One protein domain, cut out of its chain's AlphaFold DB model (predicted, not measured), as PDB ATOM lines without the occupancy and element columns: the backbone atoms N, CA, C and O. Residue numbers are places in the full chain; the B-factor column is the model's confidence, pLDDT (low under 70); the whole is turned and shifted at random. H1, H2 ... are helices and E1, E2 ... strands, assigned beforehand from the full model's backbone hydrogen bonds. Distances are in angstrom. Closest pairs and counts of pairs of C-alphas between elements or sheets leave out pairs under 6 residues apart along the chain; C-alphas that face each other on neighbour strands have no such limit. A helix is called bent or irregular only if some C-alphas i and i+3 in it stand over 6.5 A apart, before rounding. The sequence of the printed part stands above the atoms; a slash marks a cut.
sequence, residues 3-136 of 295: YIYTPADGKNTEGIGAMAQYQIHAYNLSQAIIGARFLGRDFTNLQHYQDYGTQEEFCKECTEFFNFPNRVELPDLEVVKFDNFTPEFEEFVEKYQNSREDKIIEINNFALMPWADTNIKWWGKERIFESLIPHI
ATOM      1  N   TYR A   3     -18.636  -3.625 -20.345       93.75
ATOM      2  CA  TYR A   3     -17.509  -2.982 -21.004       93.75
ATOM      3  C   TYR A   3     -17.879  -1.562 -21.429       93.75
ATOM      4  O   TYR A   3     -18.880  -1.372 -22.116       93.75
ATOM      5  N   ILE A   4     -17.066  -0.579 -21.046       95.00
ATOM      6  CA  ILE A   4     -17.189   0.817 -21.472       95.00
ATOM      7  C   ILE A   4     -16.218   1.063 -22.618       95.00
ATOM      8  O   ILE A   4     -15.039   0.710 -22.529       95.00
ATOM      9  N   TYR A   5     -16.714   1.683 -23.680       91.94
ATOM     10  CA  TYR A   5     -15.988   1.854 -24.926       91.94
ATOM     11  C   TYR A   5     -16.243   3.232 -25.545       91.94
ATOM     12  O   TYR A   5     -17.314   3.818 -25.390       91.94
ATOM     13  N   THR A   6     -15.261   3.715 -26.306       91.94
ATOM     14  CA  THR A   6     -15.427   4.802 -27.275       91.94
ATOM     15  C   THR A   6     -14.686   4.429 -28.565       91.94
ATOM     16  O   THR A   6     -13.630   3.794 -28.491       91.94
ATOM     17  N   PRO A   7     -15.205   4.783 -29.755       90.25
ATOM     18  CA  PRO A   7     -14.633   4.321 -31.015       90.25
ATOM     19  C   PRO A   7     -13.245   4.855 -31.361       90.25
ATOM     20  O   PRO A   7     -12.618   4.282 -32.248       90.25
ATOM     21  N   ALA A   8     -12.768   5.905 -30.683       93.38
ATOM     22  CA  ALA A   8     -11.493   6.575 -30.976       93.38
ATOM     23  C   ALA A   8     -11.325   6.980 -32.461       93.38
ATOM     24  O   ALA A   8     -10.209   7.138 -32.953       93.38
ATOM     25  N   ASP A   9     -12.448   7.165 -33.155       95.19
ATOM     26  CA  ASP A   9     -12.537   7.565 -34.555       95.19
ATOM     27  C   ASP A   9     -12.770   9.076 -34.634       95.19
ATOM     28  O   ASP A   9     -13.837   9.575 -34.258       95.19
ATOM     29  N   GLY A  10     -11.767   9.801 -35.132       94.69
ATOM     30  CA  GLY A  10     -11.801  11.253 -35.274       94.69
ATOM     31  C   GLY A  10     -12.670  11.761 -36.428       94.69
ATOM     32  O   GLY A  10     -12.850  12.976 -36.570       94.69
ATOM     33  N   LYS A  11     -13.216  10.862 -37.260       94.62
ATOM     34  CA  LYS A  11     -14.101  11.160 -38.401       94.62
ATOM     35  C   LYS A  11     -13.535  12.192 -39.386       94.62
ATOM     36  O   LYS A  11     -14.301  12.854 -40.082       94.62
ATOM     37  N   ASN A  12     -12.209  12.326 -39.461       92.56
ATOM     38  CA  ASN A  12     -11.487  13.347 -40.235       92.56
ATOM     39  C   ASN A  12     -11.803  14.791 -39.812       92.56
ATOM     40  O   ASN A  12     -11.697  15.724 -40.605       92.56
ATOM     41  N   THR A  13     -12.241  14.976 -38.569       90.38
ATOM     42  CA  THR A  13     -12.649  16.284 -38.031       90.38
ATOM     43  C   THR A  13     -12.003  16.599 -36.693       90.38
ATOM     44  O   THR A  13     -11.761  17.764 -36.393       90.38
ATOM     45  N   GLU A  14     -11.708  15.572 -35.903       91.50
ATOM     46  CA  GLU A  14     -11.265  15.708 -34.523       91.50
ATOM     47  C   GLU A  14      -9.762  15.464 -34.414       91.50
ATOM     48  O   GLU A  14      -9.214  14.516 -34.984       91.50
ATOM     49  N   GLY A  15      -9.092  16.326 -33.655       93.25
ATOM     50  CA  GLY A  15      -7.682  16.167 -33.325       93.25
ATOM     51  C   GLY A  15      -7.442  15.201 -32.168       93.25
ATOM     52  O   GLY A  15      -8.361  14.775 -31.461       93.25
ATOM     53  N   ILE A  16      -6.161  14.923 -31.914       95.06
ATOM     54  CA  ILE A  16      -5.738  14.026 -30.834       95.06
ATOM     55  C   ILE A  16      -6.228  14.471 -29.448       95.06
ATOM     56  O   ILE A  16      -6.624  13.636 -28.638       95.06
ATOM     57  N   GLY A  17      -6.279  15.785 -29.203       94.75
ATOM     58  CA  GLY A  17      -6.773  16.356 -27.950       94.75
ATOM     59  C   GLY A  17      -8.171  15.852 -27.580       94.75
ATOM     60  O   GLY A  17      -8.376  15.338 -26.484       94.75
ATOM     61  N   ALA A  18      -9.122  15.972 -28.510       93.88
ATOM     62  CA  ALA A  18     -10.514  15.586 -28.288       93.88
ATOM     63  C   ALA A  18     -10.672  14.060 -28.187       93.88
ATOM     64  O   ALA A  18     -11.310  13.558 -27.264       93.88
ATOM     65  N   MET A  19     -10.041  13.303 -29.091       95.56
ATOM     66  CA  MET A  19     -10.178  11.842 -29.095       95.56
ATOM     67  C   MET A  19      -9.574  11.183 -27.856       95.56
ATOM     68  O   MET A  19     -10.192  10.290 -27.275       95.56
ATOM     69  N   ALA A  20      -8.388  11.615 -27.418       96.56
ATOM     70  CA  ALA A  20      -7.788  11.069 -26.204       96.56
ATOM     71  C   ALA A  20      -8.600  11.456 -24.958       96.56
ATOM     72  O   ALA A  20      -8.784  10.620 -24.076       96.56
ATOM     73  N   GLN A  21      -9.165  12.670 -24.917       95.50
ATOM     74  CA  GLN A  21     -10.078  13.098 -23.853       95.50
ATOM     75  C   GLN A  21     -11.293  12.165 -23.749       95.50
ATOM     76  O   GLN A  21     -11.656  11.744 -22.651       95.50
ATOM     77  N   TYR A  22     -11.892  11.771 -24.876       95.50
ATOM     78  CA  TYR A  22     -13.024  10.842 -24.879       95.50
ATOM     79  C   TYR A  22     -12.645   9.443 -24.379       95.50
ATOM     80  O   TYR A  22     -13.391   8.860 -23.591       95.50
ATOM     81  N   GLN A  23     -11.471   8.924 -24.764       95.38
ATOM     82  CA  GLN A  23     -10.972   7.647 -24.233       95.38
ATOM     83  C   GLN A  23     -10.755   7.708 -22.718       95.38
ATOM     84  O   GLN A  23     -11.156   6.790 -22.006       95.38
ATOM     85  N   ILE A  24     -10.199   8.809 -22.208       95.31
ATOM     86  CA  ILE A  24      -9.989   9.008 -20.769       95.31
ATOM     87  C   ILE A  24     -11.322   9.090 -20.022       95.31
ATOM     88  O   ILE A  24     -11.475   8.475 -18.972       95.31
ATOM     89  N   HIS A  25     -12.319   9.796 -20.557       95.31
ATOM     90  CA  HIS A  25     -13.633   9.882 -19.913       95.31
ATOM     91  C   HIS A  25     -14.349   8.525 -19.881       95.31
ATOM     92  O   HIS A  25     -14.939   8.168 -18.861       95.31
ATOM     93  N   ALA A  26     -14.249   7.736 -20.955       95.44
ATOM     94  CA  ALA A  26     -14.750   6.363 -20.985       95.44
ATOM     95  C   ALA A  26     -14.004   5.458 -19.986       95.44
ATOM     96  O   ALA A  26     -14.631   4.667 -19.276       95.44
ATOM     97  N   TYR A  27     -12.680   5.610 -19.872       95.25
ATOM     98  CA  TYR A  27     -11.891   4.939 -18.840       95.25
ATOM     99  C   TYR A  27     -12.385   5.312 -17.437       95.25
ATOM    100  O   TYR A  27     -12.707   4.421 -16.651       95.25
ATOM    101  N   ASN A  28     -12.549   6.601 -17.142       93.44
ATOM    102  CA  ASN A  28     -13.001   7.075 -15.833       93.44
ATOM    103  C   ASN A  28     -14.408   6.572 -15.484       93.44
ATOM    104  O   ASN A  28     -14.652   6.160 -14.350       93.44
ATOM    105  N   LEU A  29     -15.324   6.534 -16.457       94.56
ATOM    106  CA  LEU A  29     -16.650   5.944 -16.268       94.56
ATOM    107  C   LEU A  29     -16.570   4.457 -15.913       94.56
ATOM    108  O   LEU A  29     -17.286   3.998 -15.026       94.56
ATOM    109  N   SER A  30     -15.656   3.712 -16.540       94.44
ATOM    110  CA  SER A  30     -15.442   2.304 -16.185       94.44
ATOM    111  C   SER A  30     -14.943   2.112 -14.753       94.44
ATOM    112  O   SER A  30     -15.243   1.090 -14.149       94.44
ATOM    113  N   GLN A  31     -14.209   3.084 -14.201       92.69
ATOM    114  CA  GLN A  31     -13.752   3.035 -12.810       92.69
ATOM    115  C   GLN A  31     -14.871   3.411 -11.826       92.69
ATOM    116  O   GLN A  31     -14.871   2.947 -10.690       92.69
ATOM    117  N   ALA A  32     -15.836   4.229 -12.258       91.50
ATOM    118  CA  ALA A  32     -16.990   4.625 -11.451       91.50
ATOM    119  C   ALA A  32     -18.054   3.522 -11.322       91.50
ATOM    120  O   ALA A  32     -18.816   3.511 -10.357       91.50
ATOM    121  N   ILE A  33     -18.118   2.597 -12.283       92.31
ATOM    122  CA  ILE A  33     -19.107   1.518 -12.305       92.31
ATOM    123  C   ILE A  33     -18.471   0.224 -11.793       92.31
ATOM    124  O   ILE A  33     -17.550  -0.325 -12.398       92.31
ATOM    125  N   ILE A  34     -18.997  -0.303 -10.686       88.56
ATOM    126  CA  ILE A  34     -18.480  -1.525 -10.061       88.56
ATOM    127  C   ILE A  34     -18.541  -2.687 -11.057       88.56
ATOM    128  O   ILE A  34     -19.593  -3.006 -11.595       88.56
ATOM    129  N   GLY A  35     -17.404  -3.349 -11.282       88.06
ATOM    130  CA  GLY A  35     -17.329  -4.507 -12.174       88.06
ATOM    131  C   GLY A  35     -17.302  -4.165 -13.667       88.06
ATOM    132  O   GLY A  35     -17.175  -5.081 -14.480       88.06
ATOM    133  N   ALA A  36     -17.367  -2.884 -14.047       93.50
ATOM    134  CA  ALA A  36     -17.146  -2.486 -15.428       93.50
ATOM    135  C   ALA A  36     -15.658  -2.561 -15.809       93.50
ATOM    136  O   ALA A  36     -14.756  -2.523 -14.969       93.50
ATOM    137  N   ARG A  37     -15.395  -2.684 -17.110       92.56
ATOM    138  CA  ARG A  37     -14.047  -2.680 -17.686       92.56
ATOM    139  C   ARG A  37     -13.970  -1.708 -18.845       92.56
ATOM    140  O   ARG A  37     -14.877  -1.643 -19.662       92.56
ATOM    141  N   PHE A  38     -12.863  -0.992 -18.950       94.50
ATOM    142  CA  PHE A  38     -12.574  -0.180 -20.123       94.50
ATOM    143  C   PHE A  38     -12.033  -1.035 -21.275       94.50
ATOM    144  O   PHE A  38     -11.201  -1.918 -21.038       94.50
ATOM    145  N   LEU A  39     -12.473  -0.737 -22.500       93.38
ATOM    146  CA  LEU A  39     -11.922  -1.265 -23.749       93.38
ATOM    147  C   LEU A  39     -11.229  -0.142 -24.526       93.38
ATOM    148  O   LEU A  39     -11.891   0.684 -25.155       93.38
ATOM    149  N   GLY A  40      -9.895  -0.131 -24.480       92.69
ATOM    150  CA  GLY A  40      -9.078   0.839 -25.208       92.69
ATOM    151  C   GLY A  40      -9.061   0.569 -26.708       92.69
ATOM    152  O   GLY A  40      -9.105  -0.587 -27.142       92.69
ATOM    153  N   ARG A  41      -8.968   1.638 -27.505       92.94
ATOM    154  CA  ARG A  41      -8.937   1.548 -28.966       92.94
ATOM    155  C   ARG A  41      -7.809   2.333 -29.589       92.94
ATOM    156  O   ARG A  41      -7.363   3.361 -29.081       92.94
ATOM    157  N   ASP A  42      -7.400   1.810 -30.731       95.06
ATOM    158  CA  ASP A  42      -6.483   2.463 -31.640       95.06
ATOM    159  C   ASP A  42      -7.198   3.662 -32.246       95.06
ATOM    160  O   ASP A  42      -8.371   3.572 -32.620       95.06
ATOM    161  N   PHE A  43      -6.491   4.782 -32.313       96.44
ATOM    162  CA  PHE A  43      -7.023   5.971 -32.950       96.44
ATOM    163  C   PHE A  43      -7.139   5.747 -34.453       96.44
ATOM    164  O   PHE A  43      -6.280   5.111 -35.064       96.44
ATOM    165  N   THR A  44      -8.185   6.299 -35.055       96.94
ATOM    166  CA  THR A  44      -8.377   6.299 -36.508       96.94
ATOM    167  C   THR A  44      -8.919   7.648 -36.969       96.94
ATOM    168  O   THR A  44      -9.518   8.390 -36.191       96.94
ATOM    169  N   ASN A  45      -8.691   7.983 -38.244       96.69
ATOM    170  CA  ASN A  45      -9.241   9.170 -38.907       96.69
ATOM    171  C   ASN A  45      -9.019  10.494 -38.140       96.69
ATOM    172  O   ASN A  45      -9.903  11.355 -38.111       96.69
ATOM    173  N   LEU A  46      -7.868  10.655 -37.479       96.12
ATOM    174  CA  LEU A  46      -7.525  11.896 -36.775       96.12
ATOM    175  C   LEU A  46      -7.234  13.034 -37.761       96.12
ATOM    176  O   LEU A  46      -6.682  12.809 -38.837       96.12
ATOM    177  N   GLN A  47      -7.566  14.262 -37.370       92.50
ATOM    178  CA  GLN A  47      -7.185  15.493 -38.070       92.50
ATOM    179  C   GLN A  47      -5.860  16.059 -37.515       92.50
ATOM    180  O   GLN A  47      -5.369  15.607 -36.481       92.50
ATOM    181  N   HIS A  48      -5.305  17.076 -38.185       89.06
ATOM    182  CA  HIS A  48      -4.072  17.795 -37.815       89.06
ATOM    183  C   HIS A  48      -2.779  16.976 -37.959       89.06
ATOM    184  O   HIS A  48      -1.783  17.264 -37.304       89.06
ATOM    185  N   TYR A  49      -2.785  15.968 -38.835       92.56
ATOM    186  CA  TYR A  49      -1.617  15.143 -39.159       92.56
ATOM    187  C   TYR A  49      -0.744  15.730 -40.280       92.56
ATOM    188  O   TYR A  49       0.328  15.199 -40.556       92.56
ATOM    189  N   GLN A  50      -1.211  16.775 -40.975       90.38
ATOM    190  CA  GLN A  50      -0.709  17.188 -42.292       90.38
ATOM    191  C   GLN A  50       0.790  17.519 -42.323       90.38
ATOM    192  O   GLN A  50       1.421  17.336 -43.360       90.38
ATOM    193  N   ASP A  51       1.359  17.968 -41.206       88.50
ATOM    194  CA  ASP A  51       2.781  18.319 -41.103       88.50
ATOM    195  C   ASP A  51       3.648  17.196 -40.512       88.50
ATOM    196  O   ASP A  51       4.855  17.362 -40.352       88.50
ATOM    197  N   TYR A  52       3.038  16.058 -40.176       90.69
ATOM    198  CA  TYR A  52       3.644  15.012 -39.348       90.69
ATOM    199  C   TYR A  52       3.665  13.632 -40.020       90.69
ATOM    200  O   TYR A  52       4.107  12.665 -39.411       90.69
ATOM    201  N   GLY A  53       3.229  13.532 -41.279       94.31
ATOM    202  CA  GLY A  53       3.282  12.301 -42.069       94.31
ATOM    203  C   GLY A  53       1.929  11.932 -42.665       94.31
ATOM    204  O   GLY A  53       1.128  12.796 -43.031       94.31
ATOM    205  N   THR A  54       1.670  10.635 -42.802       96.88
ATOM    206  CA  THR A  54       0.347  10.145 -43.203       96.88
ATOM    207  C   THR A  54      -0.610  10.087 -42.010       96.88
ATOM    208  O   THR A  54      -0.195   9.964 -40.858       96.88
ATOM    209  N   GLN A  55      -1.919  10.129 -42.276       96.50
ATOM    210  CA  GLN A  55      -2.928   9.986 -41.222       96.50
ATOM    211  C   GLN A  55      -2.793   8.649 -40.478       96.50
ATOM    212  O   GLN A  55      -2.992   8.601 -39.268       96.50
ATOM    213  N   GLU A  56      -2.447   7.573 -41.191       97.75
ATOM    214  CA  GLU A  56      -2.241   6.244 -40.613       97.75
ATOM    215  C   GLU A  56      -1.048   6.225 -39.649       97.75
ATOM    216  O   GLU A  56      -1.188   5.770 -38.513       97.75
ATOM    217  N   GLU A  57       0.099   6.774 -40.063       97.94
ATOM    218  CA  GLU A  57       1.285   6.906 -39.207       97.94
ATOM    219  C   GLU A  57       0.978   7.754 -37.971       97.94
ATOM    220  O   GLU A  57       1.233   7.314 -36.853       97.94
ATOM    221  N   PHE A  58       0.331   8.907 -38.146       97.88
ATOM    222  CA  PHE A  58      -0.033   9.784 -37.034       97.88
ATOM    223  C   PHE A  58      -1.002   9.114 -36.044       97.88
ATOM    224  O   PHE A  58      -0.827   9.199 -34.827       97.88
ATOM    225  N   CYS A  59      -2.012   8.396 -36.546       98.00
ATOM    226  CA  CYS A  59      -2.933   7.621 -35.714       98.00
ATOM    227  C   CYS A  59      -2.207   6.514 -34.937       98.00
ATOM    228  O   CYS A  59      -2.493   6.289 -33.754       98.00
ATOM    229  N   LYS A  60      -1.248   5.840 -35.578       97.69
ATOM    230  CA  LYS A  60      -0.412   4.821 -34.943       97.69
ATOM    231  C   LYS A  60       0.472   5.424 -33.852       97.69
ATOM    232  O   LYS A  60       0.483   4.896 -32.745       97.69
ATOM    233  N   GLU A  61       1.137   6.543 -34.116       97.69
ATOM    234  CA  GLU A  61       1.950   7.249 -33.119       97.69
ATOM    235  C   GLU A  61       1.117   7.692 -31.917       97.69
ATOM    236  O   GLU A  61       1.502   7.449 -30.776       97.69
ATOM    237  N   CYS A  62      -0.069   8.263 -32.149       97.81
ATOM    238  CA  CYS A  62      -1.005   8.612 -31.081       97.81
ATOM    239  C   CYS A  62      -1.391   7.379 -30.251       97.81
ATOM    240  O   CYS A  62      -1.417   7.411 -29.020       97.81
ATOM    241  N   THR A  63      -1.663   6.264 -30.927       97.06
ATOM    242  CA  THR A  63      -2.023   4.996 -30.289       97.06
ATOM    243  C   THR A  63      -0.883   4.447 -29.433       97.06
ATOM    244  O   THR A  63      -1.117   3.966 -28.323       97.06
ATOM    245  N   GLU A  64       0.351   4.523 -29.925       97.19
ATOM    246  CA  GLU A  64       1.551   4.095 -29.205       97.19
ATOM    247  C   GLU A  64       1.893   5.030 -28.045       97.19
ATOM    248  O   GLU A  64       2.287   4.542 -26.987       97.19
ATOM    249  N   PHE A  65       1.691   6.338 -28.210       98.12
ATOM    250  CA  PHE A  65       1.925   7.343 -27.181       98.12
ATOM    251  C   PHE A  65       0.997   7.157 -25.986       98.12
ATOM    252  O   PHE A  65       1.479   7.040 -24.865       98.12
ATOM    253  N   PHE A  66      -0.322   7.091 -26.199       97.00
ATOM    254  CA  PHE A  66      -1.261   6.906 -25.085       97.00
ATOM    255  C   PHE A  66      -1.261   5.476 -24.558       97.00
ATOM    256  O   PHE A  66      -1.404   5.268 -23.355       97.00
ATOM    257  N   ASN A  67      -1.135   4.495 -25.462       95.62
ATOM    258  CA  ASN A  67      -1.037   3.069 -25.157       95.62
ATOM    259  C   ASN A  67      -2.014   2.618 -24.046       95.62
ATOM    260  O   ASN A  67      -1.658   1.916 -23.093       95.62
ATOM    261  N   PHE A  68      -3.271   3.045 -24.195       94.44
ATOM    262  CA  PHE A  68      -4.342   2.765 -23.248       94.44
ATOM    263  C   PHE A  68      -4.444   1.263 -22.909       94.44
ATOM    264  O   PHE A  68      -4.176   0.410 -23.763       94.44
ATOM    265  N   PRO A  69      -4.836   0.909 -21.671       91.56
ATOM    266  CA  PRO A  69      -4.954  -0.482 -21.253       91.56
ATOM    267  C   PRO A  69      -6.085  -1.214 -21.987       91.56
ATOM    268  O   PRO A  69      -7.007  -0.606 -22.527       91.56
ATOM    269  N   ASN A  70      -6.038  -2.548 -21.936       87.12
ATOM    270  CA  ASN A  70      -7.088  -3.434 -22.453       87.12
ATOM    271  C   ASN A  70      -7.441  -3.178 -23.930       87.12
ATOM    272  O   ASN A  70      -8.611  -3.244 -24.311       87.12
ATOM    273  N   ARG A  71      -6.429  -2.903 -24.761       82.38
ATOM    274  CA  ARG A  71      -6.554  -2.888 -26.225       82.38
ATOM    275  C   ARG A  71      -6.776  -4.310 -26.723       82.38
ATOM    276  O   ARG A  71      -5.830  -5.065 -26.937       82.38
ATOM    277  N   VAL A  72      -8.040  -4.684 -26.837       71.44
ATOM    278  CA  VAL A  72      -8.477  -5.974 -27.371       71.44
ATOM    279  C   VAL A  72      -9.405  -5.738 -28.556       71.44
ATOM    280  O   VAL A  72     -10.055  -4.691 -28.659       71.44
ATOM    281  N   GLU A  73      -9.467  -6.706 -29.470       73.25
ATOM    282  CA  GLU A  73     -10.545  -6.723 -30.455       73.25
ATOM    283  C   GLU A  73     -11.883  -6.722 -29.719       73.25
ATOM    284  O   GLU A  73     -12.032  -7.379 -28.683       73.25
ATOM    285  N   LEU A  74     -12.839  -5.942 -30.234       69.56
ATOM    286  CA  LEU A  74     -14.178  -5.963 -29.673       69.56
ATOM    287  C   LEU A  74     -14.685  -7.399 -29.792       69.56
ATOM    288  O   LEU A  74     -14.646  -7.956 -30.894       69.56
ATOM    289  N   PRO A  75     -15.153  -8.006 -28.691       73.00
ATOM    290  CA  PRO A  75     -15.923  -9.228 -28.806       73.00
ATOM    291  C   PRO A  75     -17.066  -8.987 -29.802       73.00
ATOM    292  O   PRO A  75     -17.584  -7.871 -29.861       73.00
ATOM    293  N   ASP A  76     -17.453 -10.009 -30.568       82.12
ATOM    294  CA  ASP A  76     -18.592  -9.949 -31.495       82.12
ATOM    295  C   ASP A  76     -19.911  -9.848 -30.705       82.12
ATOM    296  O   ASP A  76     -20.646 -10.816 -30.502       82.12
ATOM    297  N   LEU A  77     -20.127  -8.670 -30.128       85.56
ATOM    298  CA  LEU A  77     -21.214  -8.303 -29.240       85.56
ATOM    299  C   LEU A  77     -21.836  -7.012 -29.751       85.56
ATOM    300  O   LEU A  77     -21.158  -6.096 -30.219       85.56
ATOM    301  N   GLU A  78     -23.150  -6.922 -29.597       91.12
ATOM    302  CA  GLU A  78     -23.889  -5.704 -29.884       91.12
ATOM    303  C   GLU A  78     -23.439  -4.564 -28.956       91.12
ATOM    304  O   GLU A  78     -23.398  -4.716 -27.728       91.12
ATOM    305  N   VAL A  79     -23.125  -3.412 -29.554       94.25
ATOM    306  CA  VAL A  79     -22.830  -2.175 -28.825       94.25
ATOM    307  C   VAL A  79     -24.141  -1.470 -28.506       94.25
ATOM    308  O   VAL A  79     -24.841  -1.002 -29.405       94.25
ATOM    309  N   VAL A  80     -24.448  -1.354 -27.216       95.81
ATOM    310  CA  VAL A  80     -25.601  -0.593 -26.735       95.81
ATOM    311  C   VAL A  80     -25.195   0.869 -26.595       95.81
ATOM    312  O   VAL A  80     -24.253   1.199 -25.873       95.81
ATOM    313  N   LYS A  81     -25.893   1.752 -27.306       96.31
ATOM    314  CA  LYS A  81     -25.569   3.179 -27.353       96.31
ATOM    315  C   LYS A  81     -26.473   3.979 -26.433       96.31
ATOM    316  O   LYS A  81     -27.689   3.804 -26.462       96.31
ATOM    317  N   PHE A  82     -25.872   4.887 -25.676       96.56
ATOM    318  CA  PHE A  82     -26.577   5.848 -24.840       96.56
ATOM    319  C   PHE A  82     -26.182   7.265 -25.237       96.56
ATOM    320  O   PHE A  82     -25.008   7.631 -25.202       96.56
ATOM    321  N   ASP A  83     -27.175   8.083 -25.582       95.19
ATOM    322  CA  ASP A  83     -26.933   9.486 -25.918       95.19
ATOM    323  C   ASP A  83     -26.697  10.356 -24.682       95.19
ATOM    324  O   ASP A  83     -26.054  11.395 -24.788       95.19
ATOM    325  N   ASN A  84     -27.211   9.944 -23.519       95.00
ATOM    326  CA  ASN A  84     -27.126  10.674 -22.255       95.00
ATOM    327  C   ASN A  84     -27.109   9.715 -21.054       95.00
ATOM    328  O   ASN A  84     -27.465   8.543 -21.176       95.00
ATOM    329  N   PHE A  85     -26.755  10.244 -19.881       94.06
ATOM    330  CA  PHE A  85     -26.933   9.573 -18.591       94.06
ATOM    331  C   PHE A  85     -28.392   9.715 -18.135       94.06
ATOM    332  O   PHE A  85     -28.751  10.685 -17.471       94.06
ATOM    333  N   THR A  86     -29.247   8.791 -18.571       94.81
ATOM    334  CA  THR A  86     -30.688   8.773 -18.269       94.81
ATOM    335  C   THR A  86     -31.038   7.657 -17.275       94.81
ATOM    336  O   THR A  86     -30.210   6.771 -17.052       94.81
ATOM    337  N   PRO A  87     -32.261   7.625 -16.710       96.75
ATOM    338  CA  PRO A  87     -32.703   6.491 -15.895       96.75
ATOM    339  C   PRO A  87     -32.573   5.143 -16.620       96.75
ATOM    340  O   PRO A  87     -32.208   4.149 -16.007       96.75
ATOM    341  N   GLU A  88     -32.773   5.098 -17.942       96.56
ATOM    342  CA  GLU A  88     -32.579   3.876 -18.732       96.56
ATOM    343  C   GLU A  88     -31.114   3.409 -18.745       96.56
ATOM    344  O   GLU A  88     -30.849   2.205 -18.743       96.56
ATOM    345  N   PHE A  89     -30.156   4.342 -18.752       95.81
ATOM    346  CA  PHE A  89     -28.738   4.014 -18.590       95.81
ATOM    347  C   PHE A  89     -28.466   3.442 -17.195       95.81
ATOM    348  O   PHE A  89     -27.795   2.418 -17.077       95.81
ATOM    349  N   GLU A  90     -29.006   4.068 -16.150       95.44
ATOM    350  CA  GLU A  90     -28.837   3.620 -14.763       95.44
ATOM    351  C   GLU A  90     -29.413   2.213 -14.559       95.44
ATOM    352  O   GLU A  90     -28.700   1.319 -14.104       95.44
ATOM    353  N   GLU A  91     -30.649   1.972 -15.005       96.38
ATOM    354  CA  GLU A  91     -31.292   0.654 -14.970       96.38
ATOM    355  C   GLU A  91     -30.489  -0.400 -15.749       96.38
ATOM    356  O   GLU A  91     -30.356  -1.551 -15.314       96.38
ATOM    357  N   PHE A  92     -29.916  -0.026 -16.900       96.62
ATOM    358  CA  PHE A  92     -29.054  -0.915 -17.676       96.62
ATOM    359  C   PHE A  92     -27.784  -1.279 -16.901       96.62
ATOM    360  O   PHE A  92     -27.428  -2.460 -16.815       96.62
ATOM    361  N   VAL A  93     -27.103  -0.289 -16.320       95.88
ATOM    362  CA  VAL A  93     -25.903  -0.509 -15.508       95.88
ATOM    363  C   VAL A  93     -26.236  -1.392 -14.310       95.88
ATOM    364  O   VAL A  93     -25.570  -2.408 -14.116       95.88
ATOM    365  N   GLU A  94     -27.294  -1.093 -13.557       94.69
ATOM    366  CA  GLU A  94     -27.715  -1.889 -12.400       94.69
ATOM    367  C   GLU A  94     -27.968  -3.353 -12.760       94.69
ATOM    368  O   GLU A  94     -27.525  -4.262 -12.049       94.69
ATOM    369  N   LYS A  95     -28.619  -3.588 -13.904       94.50
ATOM    370  CA  LYS A  95     -28.920  -4.928 -14.405       94.50
ATOM    371  C   LYS A  95     -27.668  -5.718 -14.792       94.50
ATOM    372  O   LYS A  95     -27.627  -6.929 -14.562       94.50
ATOM    373  N   TYR A  96     -26.669  -5.078 -15.404       94.25
ATOM    374  CA  TYR A  96     -25.555  -5.792 -16.047       94.25
ATOM    375  C   TYR A  96     -24.192  -5.659 -15.357       94.25
ATOM    376  O   TYR A  96     -23.326  -6.495 -15.621       94.25
ATOM    377  N   GLN A  97     -23.994  -4.710 -14.439       91.62
ATOM    378  CA  GLN A  97     -22.697  -4.467 -13.786       91.62
ATOM    379  C   GLN A  97     -22.139  -5.699 -13.044       91.62
ATOM    380  O   GLN A  97     -20.935  -5.931 -13.035       91.62
ATOM    381  N   ASN A  98     -23.020  -6.558 -12.518       87.12
ATOM    382  CA  ASN A  98     -22.663  -7.822 -11.855       87.12
ATOM    383  C   ASN A  98     -23.130  -9.068 -12.633       87.12
ATOM    384  O   ASN A  98     -23.127 -10.183 -12.103       87.12
ATOM    385  N   SER A  99     -23.567  -8.892 -13.882       88.56
ATOM    386  CA  SER A  99     -24.057  -9.994 -14.707       88.56
ATOM    387  C   SER A  99     -22.910 -10.808 -15.311       88.56
ATOM    388  O   SER A  99     -21.834 -10.298 -15.643       88.56
ATOM    389  N   ARG A 100     -23.173 -12.103 -15.516       88.31
ATOM    390  CA  ARG A 100     -22.302 -12.988 -16.305       88.31
ATOM    391  C   ARG A 100     -22.405 -12.723 -17.807       88.31
ATOM    392  O   ARG A 100     -21.532 -13.169 -18.538       88.31
ATOM    393  N   GLU A 101     -23.442 -12.021 -18.254       91.38
ATOM    394  CA  GLU A 101     -23.589 -11.620 -19.653       91.38
ATOM    395  C   GLU A 101     -22.646 -10.474 -19.990       91.38
ATOM    396  O   GLU A 101     -22.557  -9.495 -19.244       91.38
ATOM    397  N   ASP A 102     -21.964 -10.592 -21.123       91.94
ATOM    398  CA  ASP A 102     -21.088  -9.546 -21.625       91.94
ATOM    399  C   ASP A 102     -21.885  -8.505 -22.413       91.94
ATOM    400  O   ASP A 102     -22.680  -8.841 -23.293       91.94
ATOM    401  N   LYS A 103     -21.696  -7.231 -22.059       94.25
ATOM    402  CA  LYS A 103     -22.345  -6.077 -22.693       94.25
ATOM    403  C   LYS A 103     -21.314  -5.001 -22.966       94.25
ATOM    404  O   LYS A 103     -20.496  -4.712 -22.098       94.25
ATOM    405  N   ILE A 104     -21.388  -4.394 -24.144       94.44
ATOM    406  CA  ILE A 104     -20.555  -3.254 -24.520       94.44
ATOM    407  C   ILE A 104     -21.455  -2.031 -24.570       94.44
ATOM    408  O   ILE A 104     -22.508  -2.072 -25.209       94.44
ATOM    409  N   ILE A 105     -21.042  -0.961 -23.897       95.44
ATOM    410  CA  ILE A 105     -21.741   0.315 -23.933       95.44
ATOM    411  C   ILE A 105     -20.857   1.409 -24.518       95.44
ATOM    412  O   ILE A 105     -19.677   1.535 -24.184       95.44
ATOM    413  N   GLU A 106     -21.467   2.205 -25.385       95.44
ATOM    414  CA  GLU A 106     -20.913   3.439 -25.931       95.44
ATOM    415  C   GLU A 106     -21.783   4.588 -25.422       95.44
ATOM    416  O   GLU A 106     -22.996   4.599 -25.642       95.44
ATOM    417  N   ILE A 107     -21.167   5.543 -24.729       94.94
ATOM    418  CA  ILE A 107     -21.838   6.768 -24.301       94.94
ATOM    419  C   ILE A 107     -21.395   7.877 -25.245       94.94
ATOM    420  O   ILE A 107     -20.210   8.010 -25.554       94.94
ATOM    421  N   ASN A 108     -22.349   8.684 -25.692       93.50
ATOM    422  CA  ASN A 108     -22.070   9.846 -26.517       93.50
ATOM    423  C   ASN A 108     -21.060  10.784 -25.827       93.50
ATOM    424  O   ASN A 108     -21.212  11.155 -24.660       93.50
ATOM    425  N   ASN A 109     -20.038  11.206 -26.572       91.62
ATOM    426  CA  ASN A 109     -18.969  12.059 -26.058       91.62
ATOM    427  C   ASN A 109     -19.486  13.398 -25.494       91.62
ATOM    428  O   ASN A 109     -18.954  13.886 -24.496       91.62
ATOM    429  N   PHE A 110     -20.559  13.959 -26.065       90.81
ATOM    430  CA  PHE A 110     -21.187  15.188 -25.567       90.81
ATOM    431  C   PHE A 110     -21.849  15.017 -24.198       90.81
ATOM    432  O   PHE A 110     -21.936  15.990 -23.457       90.81
ATOM    433  N   ALA A 111     -22.272  13.802 -23.839       93.50
ATOM    434  CA  ALA A 111     -22.754  13.496 -22.495       93.50
ATOM    435  C   ALA A 111     -21.600  13.174 -21.534       93.50
ATOM    436  O   ALA A 111     -21.641  13.568 -20.369       93.50
ATOM    437  N   LEU A 112     -20.543  12.510 -22.020       93.06
ATOM    438  CA  LEU A 112     -19.366  12.175 -21.212       93.06
ATOM    439  C   LEU A 112     -18.627  13.409 -20.684       93.06
ATOM    440  O   LEU A 112     -18.144  13.376 -19.557       93.06
ATOM    441  N   MET A 113     -18.526  14.490 -21.463       92.19
ATOM    442  CA  MET A 113     -17.825  15.714 -21.043       92.19
ATOM    443  C   MET A 113     -18.429  16.405 -19.802       92.19
ATOM    444  O   MET A 113     -17.708  16.560 -18.821       92.19
ATOM    445  N   PRO A 114     -19.717  16.791 -19.758       93.56
ATOM    446  CA  PRO A 114     -20.288  17.420 -18.563       93.56
ATOM    447  C   PRO A 114     -20.316  16.469 -17.358       93.56
ATOM    448  O   PRO A 114     -20.165  16.906 -16.212       93.56
ATOM    449  N   TRP A 115     -20.474  15.162 -17.600       94.12
ATOM    450  CA  TRP A 115     -20.341  14.159 -16.545       94.12
ATOM    451  C   TRP A 115     -18.920  14.142 -15.971       94.12
ATOM    452  O   TRP A 115     -18.760  14.139 -14.750       94.12
ATOM    453  N   ALA A 116     -17.900  14.205 -16.828       93.38
ATOM    454  CA  ALA A 116     -16.502  14.296 -16.428       93.38
ATOM    455  C   ALA A 116     -16.225  15.517 -15.547       93.38
ATOM    456  O   ALA A 116     -15.713  15.378 -14.436       93.38
ATOM    457  N   ASP A 117     -16.648  16.697 -16.004       93.19
ATOM    458  CA  ASP A 117     -16.442  17.956 -15.284       93.19
ATOM    459  C   ASP A 117     -17.101  17.932 -13.895       93.19
ATOM    460  O   ASP A 117     -16.512  18.367 -12.905       93.19
ATOM    461  N   THR A 118     -18.297  17.345 -13.791       94.50
ATOM    462  CA  THR A 118     -19.017  17.208 -12.514       94.50
ATOM    463  C   THR A 118     -18.305  16.258 -11.538       94.50
ATOM    464  O   THR A 118     -18.411  16.422 -10.321       94.50
ATOM    465  N   ASN A 119     -17.547  15.282 -12.049       94.06
ATOM    466  CA  ASN A 119     -16.912  14.225 -11.258       94.06
ATOM    467  C   ASN A 119     -15.392  14.391 -11.072       94.06
ATOM    468  O   ASN A 119     -14.785  13.595 -10.354       94.06
ATOM    469  N   ILE A 120     -14.772  15.442 -11.623       92.44
ATOM    470  CA  ILE A 120     -13.311  15.652 -11.595       92.44
ATOM    471  C   ILE A 120     -12.710  15.565 -10.182       92.44
ATOM    472  O   ILE A 120     -11.664  14.953  -9.982       92.44
ATOM    473  N   LYS A 121     -13.397  16.107  -9.165       91.19
ATOM    474  CA  LYS A 121     -12.932  16.074  -7.765       91.19
ATOM    475  C   LYS A 121     -12.890  14.654  -7.207       91.19
ATOM    476  O   LYS A 121     -11.975  14.316  -6.459       91.19
ATOM    477  N   TRP A 122     -13.883  13.835  -7.557       92.00
ATOM    478  CA  TRP A 122     -13.907  12.427  -7.176       92.00
ATOM    479  C   TRP A 122     -12.762  11.674  -7.868       92.00
ATOM    480  O   TRP A 122     -12.033  10.952  -7.197       92.00
ATOM    481  N   TRP A 123     -12.504  11.945  -9.152       89.00
ATOM    482  CA  TRP A 123     -11.378  11.347  -9.884       89.00
ATOM    483  C   TRP A 123     -10.018  11.656  -9.271       89.00
ATOM    484  O   TRP A 123      -9.184  10.761  -9.151       89.00
ATOM    485  N   GLY A 124      -9.810  12.907  -8.850       85.50
ATOM    486  CA  GLY A 124      -8.589  13.306  -8.153       85.50
ATOM    487  C   GLY A 124      -8.413  12.568  -6.829       85.50
ATOM    488  O   GLY A 124      -7.332  12.061  -6.546       85.50
ATOM    489  N   LYS A 125      -9.489  12.436  -6.042       87.25
ATOM    490  CA  LYS A 125      -9.462  11.705  -4.767       87.25
ATOM    491  C   LYS A 125      -9.139  10.220  -4.953       87.25
ATOM    492  O   LYS A 125      -8.354   9.672  -4.185       87.25
ATOM    493  N   GLU A 126      -9.735   9.587  -5.958       87.62
ATOM    494  CA  GLU A 126      -9.508   8.171  -6.271       87.62
ATOM    495  C   GLU A 126      -8.228   7.938  -7.093       87.62
ATOM    496  O   GLU A 126      -7.929   6.803  -7.456       87.62
ATOM    497  N   ARG A 127      -7.451   8.999  -7.375       87.81
ATOM    498  CA  ARG A 127      -6.167   8.949  -8.097       87.81
ATOM    499  C   ARG A 127      -6.278   8.225  -9.446       87.81
ATOM    500  O   ARG A 127      -5.350   7.546  -9.878       87.81
ATOM    501  N   ILE A 128      -7.416   8.384 -10.128       86.44
ATOM    502  CA  ILE A 128      -7.756   7.597 -11.327       86.44
ATOM    503  C   ILE A 128      -6.753   7.825 -12.462       86.44
ATOM    504  O   ILE A 128      -6.432   6.900 -13.193       86.44
ATOM    505  N   PHE A 129      -6.225   9.039 -12.605       87.44
ATOM    506  CA  PHE A 129      -5.276   9.349 -13.675       87.44
ATOM    507  C   PHE A 129      -3.900   8.712 -13.466       87.44
ATOM    508  O   PHE A 129      -3.194   8.442 -14.438       87.44
ATOM    509  N   GLU A 130      -3.521   8.401 -12.225       89.81
ATOM    510  CA  GLU A 130      -2.209   7.823 -11.930       89.81
ATOM    511  C   GLU A 130      -2.033   6.421 -12.501       89.81
ATOM    512  O   GLU A 130      -0.913   6.023 -12.811       89.81
ATOM    513  N   SER A 131      -3.125   5.675 -12.681       90.88
ATOM    514  CA  SER A 131      -3.079   4.370 -13.339       90.88
ATOM    515  C   SER A 131      -2.826   4.487 -14.843       90.88
ATOM    516  O   SER A 131      -2.335   3.529 -15.433       90.88
ATOM    517  N   LEU A 132      -3.131   5.634 -15.463       92.12
ATOM    518  CA  LEU A 132      -2.914   5.876 -16.891       92.12
ATOM    519  C   LEU A 132      -1.515   6.431 -17.189       92.12
ATOM    520  O   LEU A 132      -0.995   6.185 -18.272       92.12
ATOM    521  N   ILE A 133      -0.870   7.130 -16.248       92.62
ATOM    522  CA  ILE A 133       0.467   7.719 -16.455       92.62
ATOM    523  C   ILE A 133       1.512   6.681 -16.922       92.62
ATOM    524  O   ILE A 133       2.195   6.957 -17.907       92.62
ATOM    525  N   PRO A 134       1.632   5.478 -16.319       93.06
ATOM    526  CA  PRO A 134       2.599   4.467 -16.762       93.06
ATOM    527  C   PRO A 134       2.363   3.939 -18.180       93.06
ATOM    528  O   PRO A 134       3.234   3.268 -18.735       93.06
ATOM    529  N   HIS A 135       1.183   4.186 -18.755       94.31
ATOM    530  CA  HIS A 135       0.882   3.791 -20.124       94.31
ATOM    531  C   HIS A 135       1.458   4.757 -21.153       94.31
ATOM    532  O   HIS A 135       1.722   4.298 -22.265       94.31
ATOM    533  N   ILE A 136       1.695   6.024 -20.789       95.44
ATOM    534  CA  ILE A 136       2.262   7.028 -21.690       95.44
ATOM    535  C   ILE A 136       3.659   6.589 -22.128       95.44
ATOM    536  O   ILE A 136       4.555   6.393 -21.304       95.44
TER     537      ILE A 136
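What this domain is: This is residues 3 to 136 of the 295 residues of an uncharacterized protein of Gammaproteobacteria bacterium (UniProt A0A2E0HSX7). A small, strongly twisted sheet of four short parallel strands has H1 and H3 over one face, and H4 packs on H1 away from the strands. The long link from E2 to H2, with Asp 51, makes one end of the longest axis, with H2 next to it beyond the first residues of H1, and H3 makes the other end. The printed part has 134 residues, with five named helices and four named strands in the order E1 H1 E2 H2 E3 H3 E4 H4 H5; the sheet runs E2 E1 E4 E3, and the class is mixed, helices and strands. The whole is compact, with a radius of gyration of the C-alphas of 15.1 A and spans of 47 by 35 by 25 A.

How they stand to each other: E1, residues 3 to 5, is parallel to E2, residues 36 to 39, with N 4 and O 37 2.8 A apart, within hydrogen-bond range. E1 is also parallel to E4, residues 103 to 107, with N 5 and O 105 at 3.0 A. E4 is parallel to the edge strand E3, residues 79 to 82, with N 80 and O 104 at 2.9 A. H1, residues 16 to 32, is on the sheet at a height of 8.6 A, over E2 and E1; the closest C-alphas of H1 and E1 are those of Ser 30 and Ile 4, 5.8 A apart. H3, residues 87 to 96, is on the sheet at a height of 10.0 A, over E4 and only just not over E1, on which 2 of its C-alphas fall. E1, H1, E2 and E3, H3, E4 are strand-helix-strand units, parallel neighbour strands joined through a helix, with right-handed crossovers. H2, residues 55 to 66, is not on the sheet; E2, H2, E3 form a split unit, with E1 and E4 between its strands, also right-handed. H1 and H2 are close but not clearly touching, Ile 16 and Cys 62 having the closest C-alphas, 7.2 A apart. H4, residues 109 to 125, touches H1 residues 22 to 28 alone, at a steep tilt of 61 degrees, the same way; the C-alphas of Tyr 22 and Asn 109 are closest, 6.2 A. H5, residues 128 to 131, is close to H1 but not clearly touching, the closest C-alphas being those of Ile 128 and Asn 28, 6.9 A. In H1, H2 and H3 every O i to N i+4 pair is within hydrogen-bond range, in H4 10 of 13; H5 is too short for such a pair.

Where its parts are: E1 begins at C-alpha 3 (-17.509, -2.982, -21.004). H1 measures 24.3 A, H2 16.5 A, H3 14.2 A and E4 13.0 A. H4, 23.3 A, is irregular, C-alphas 118 and 121 being 7.8 A apart, with a kink of 62 degrees near residue 119. H5 ends at C-alpha 131 (-3.079, 4.370, -13.339).

The domain as a whole: The C-alphas of Asp 51 and Lys 95, 47.5 A apart, are the two farthest apart. The printed part has no cut. The links E2 to H2 and H2 to E3 are long. The mean pLDDT of the printed part is 92.7, and residue 74 is under 70.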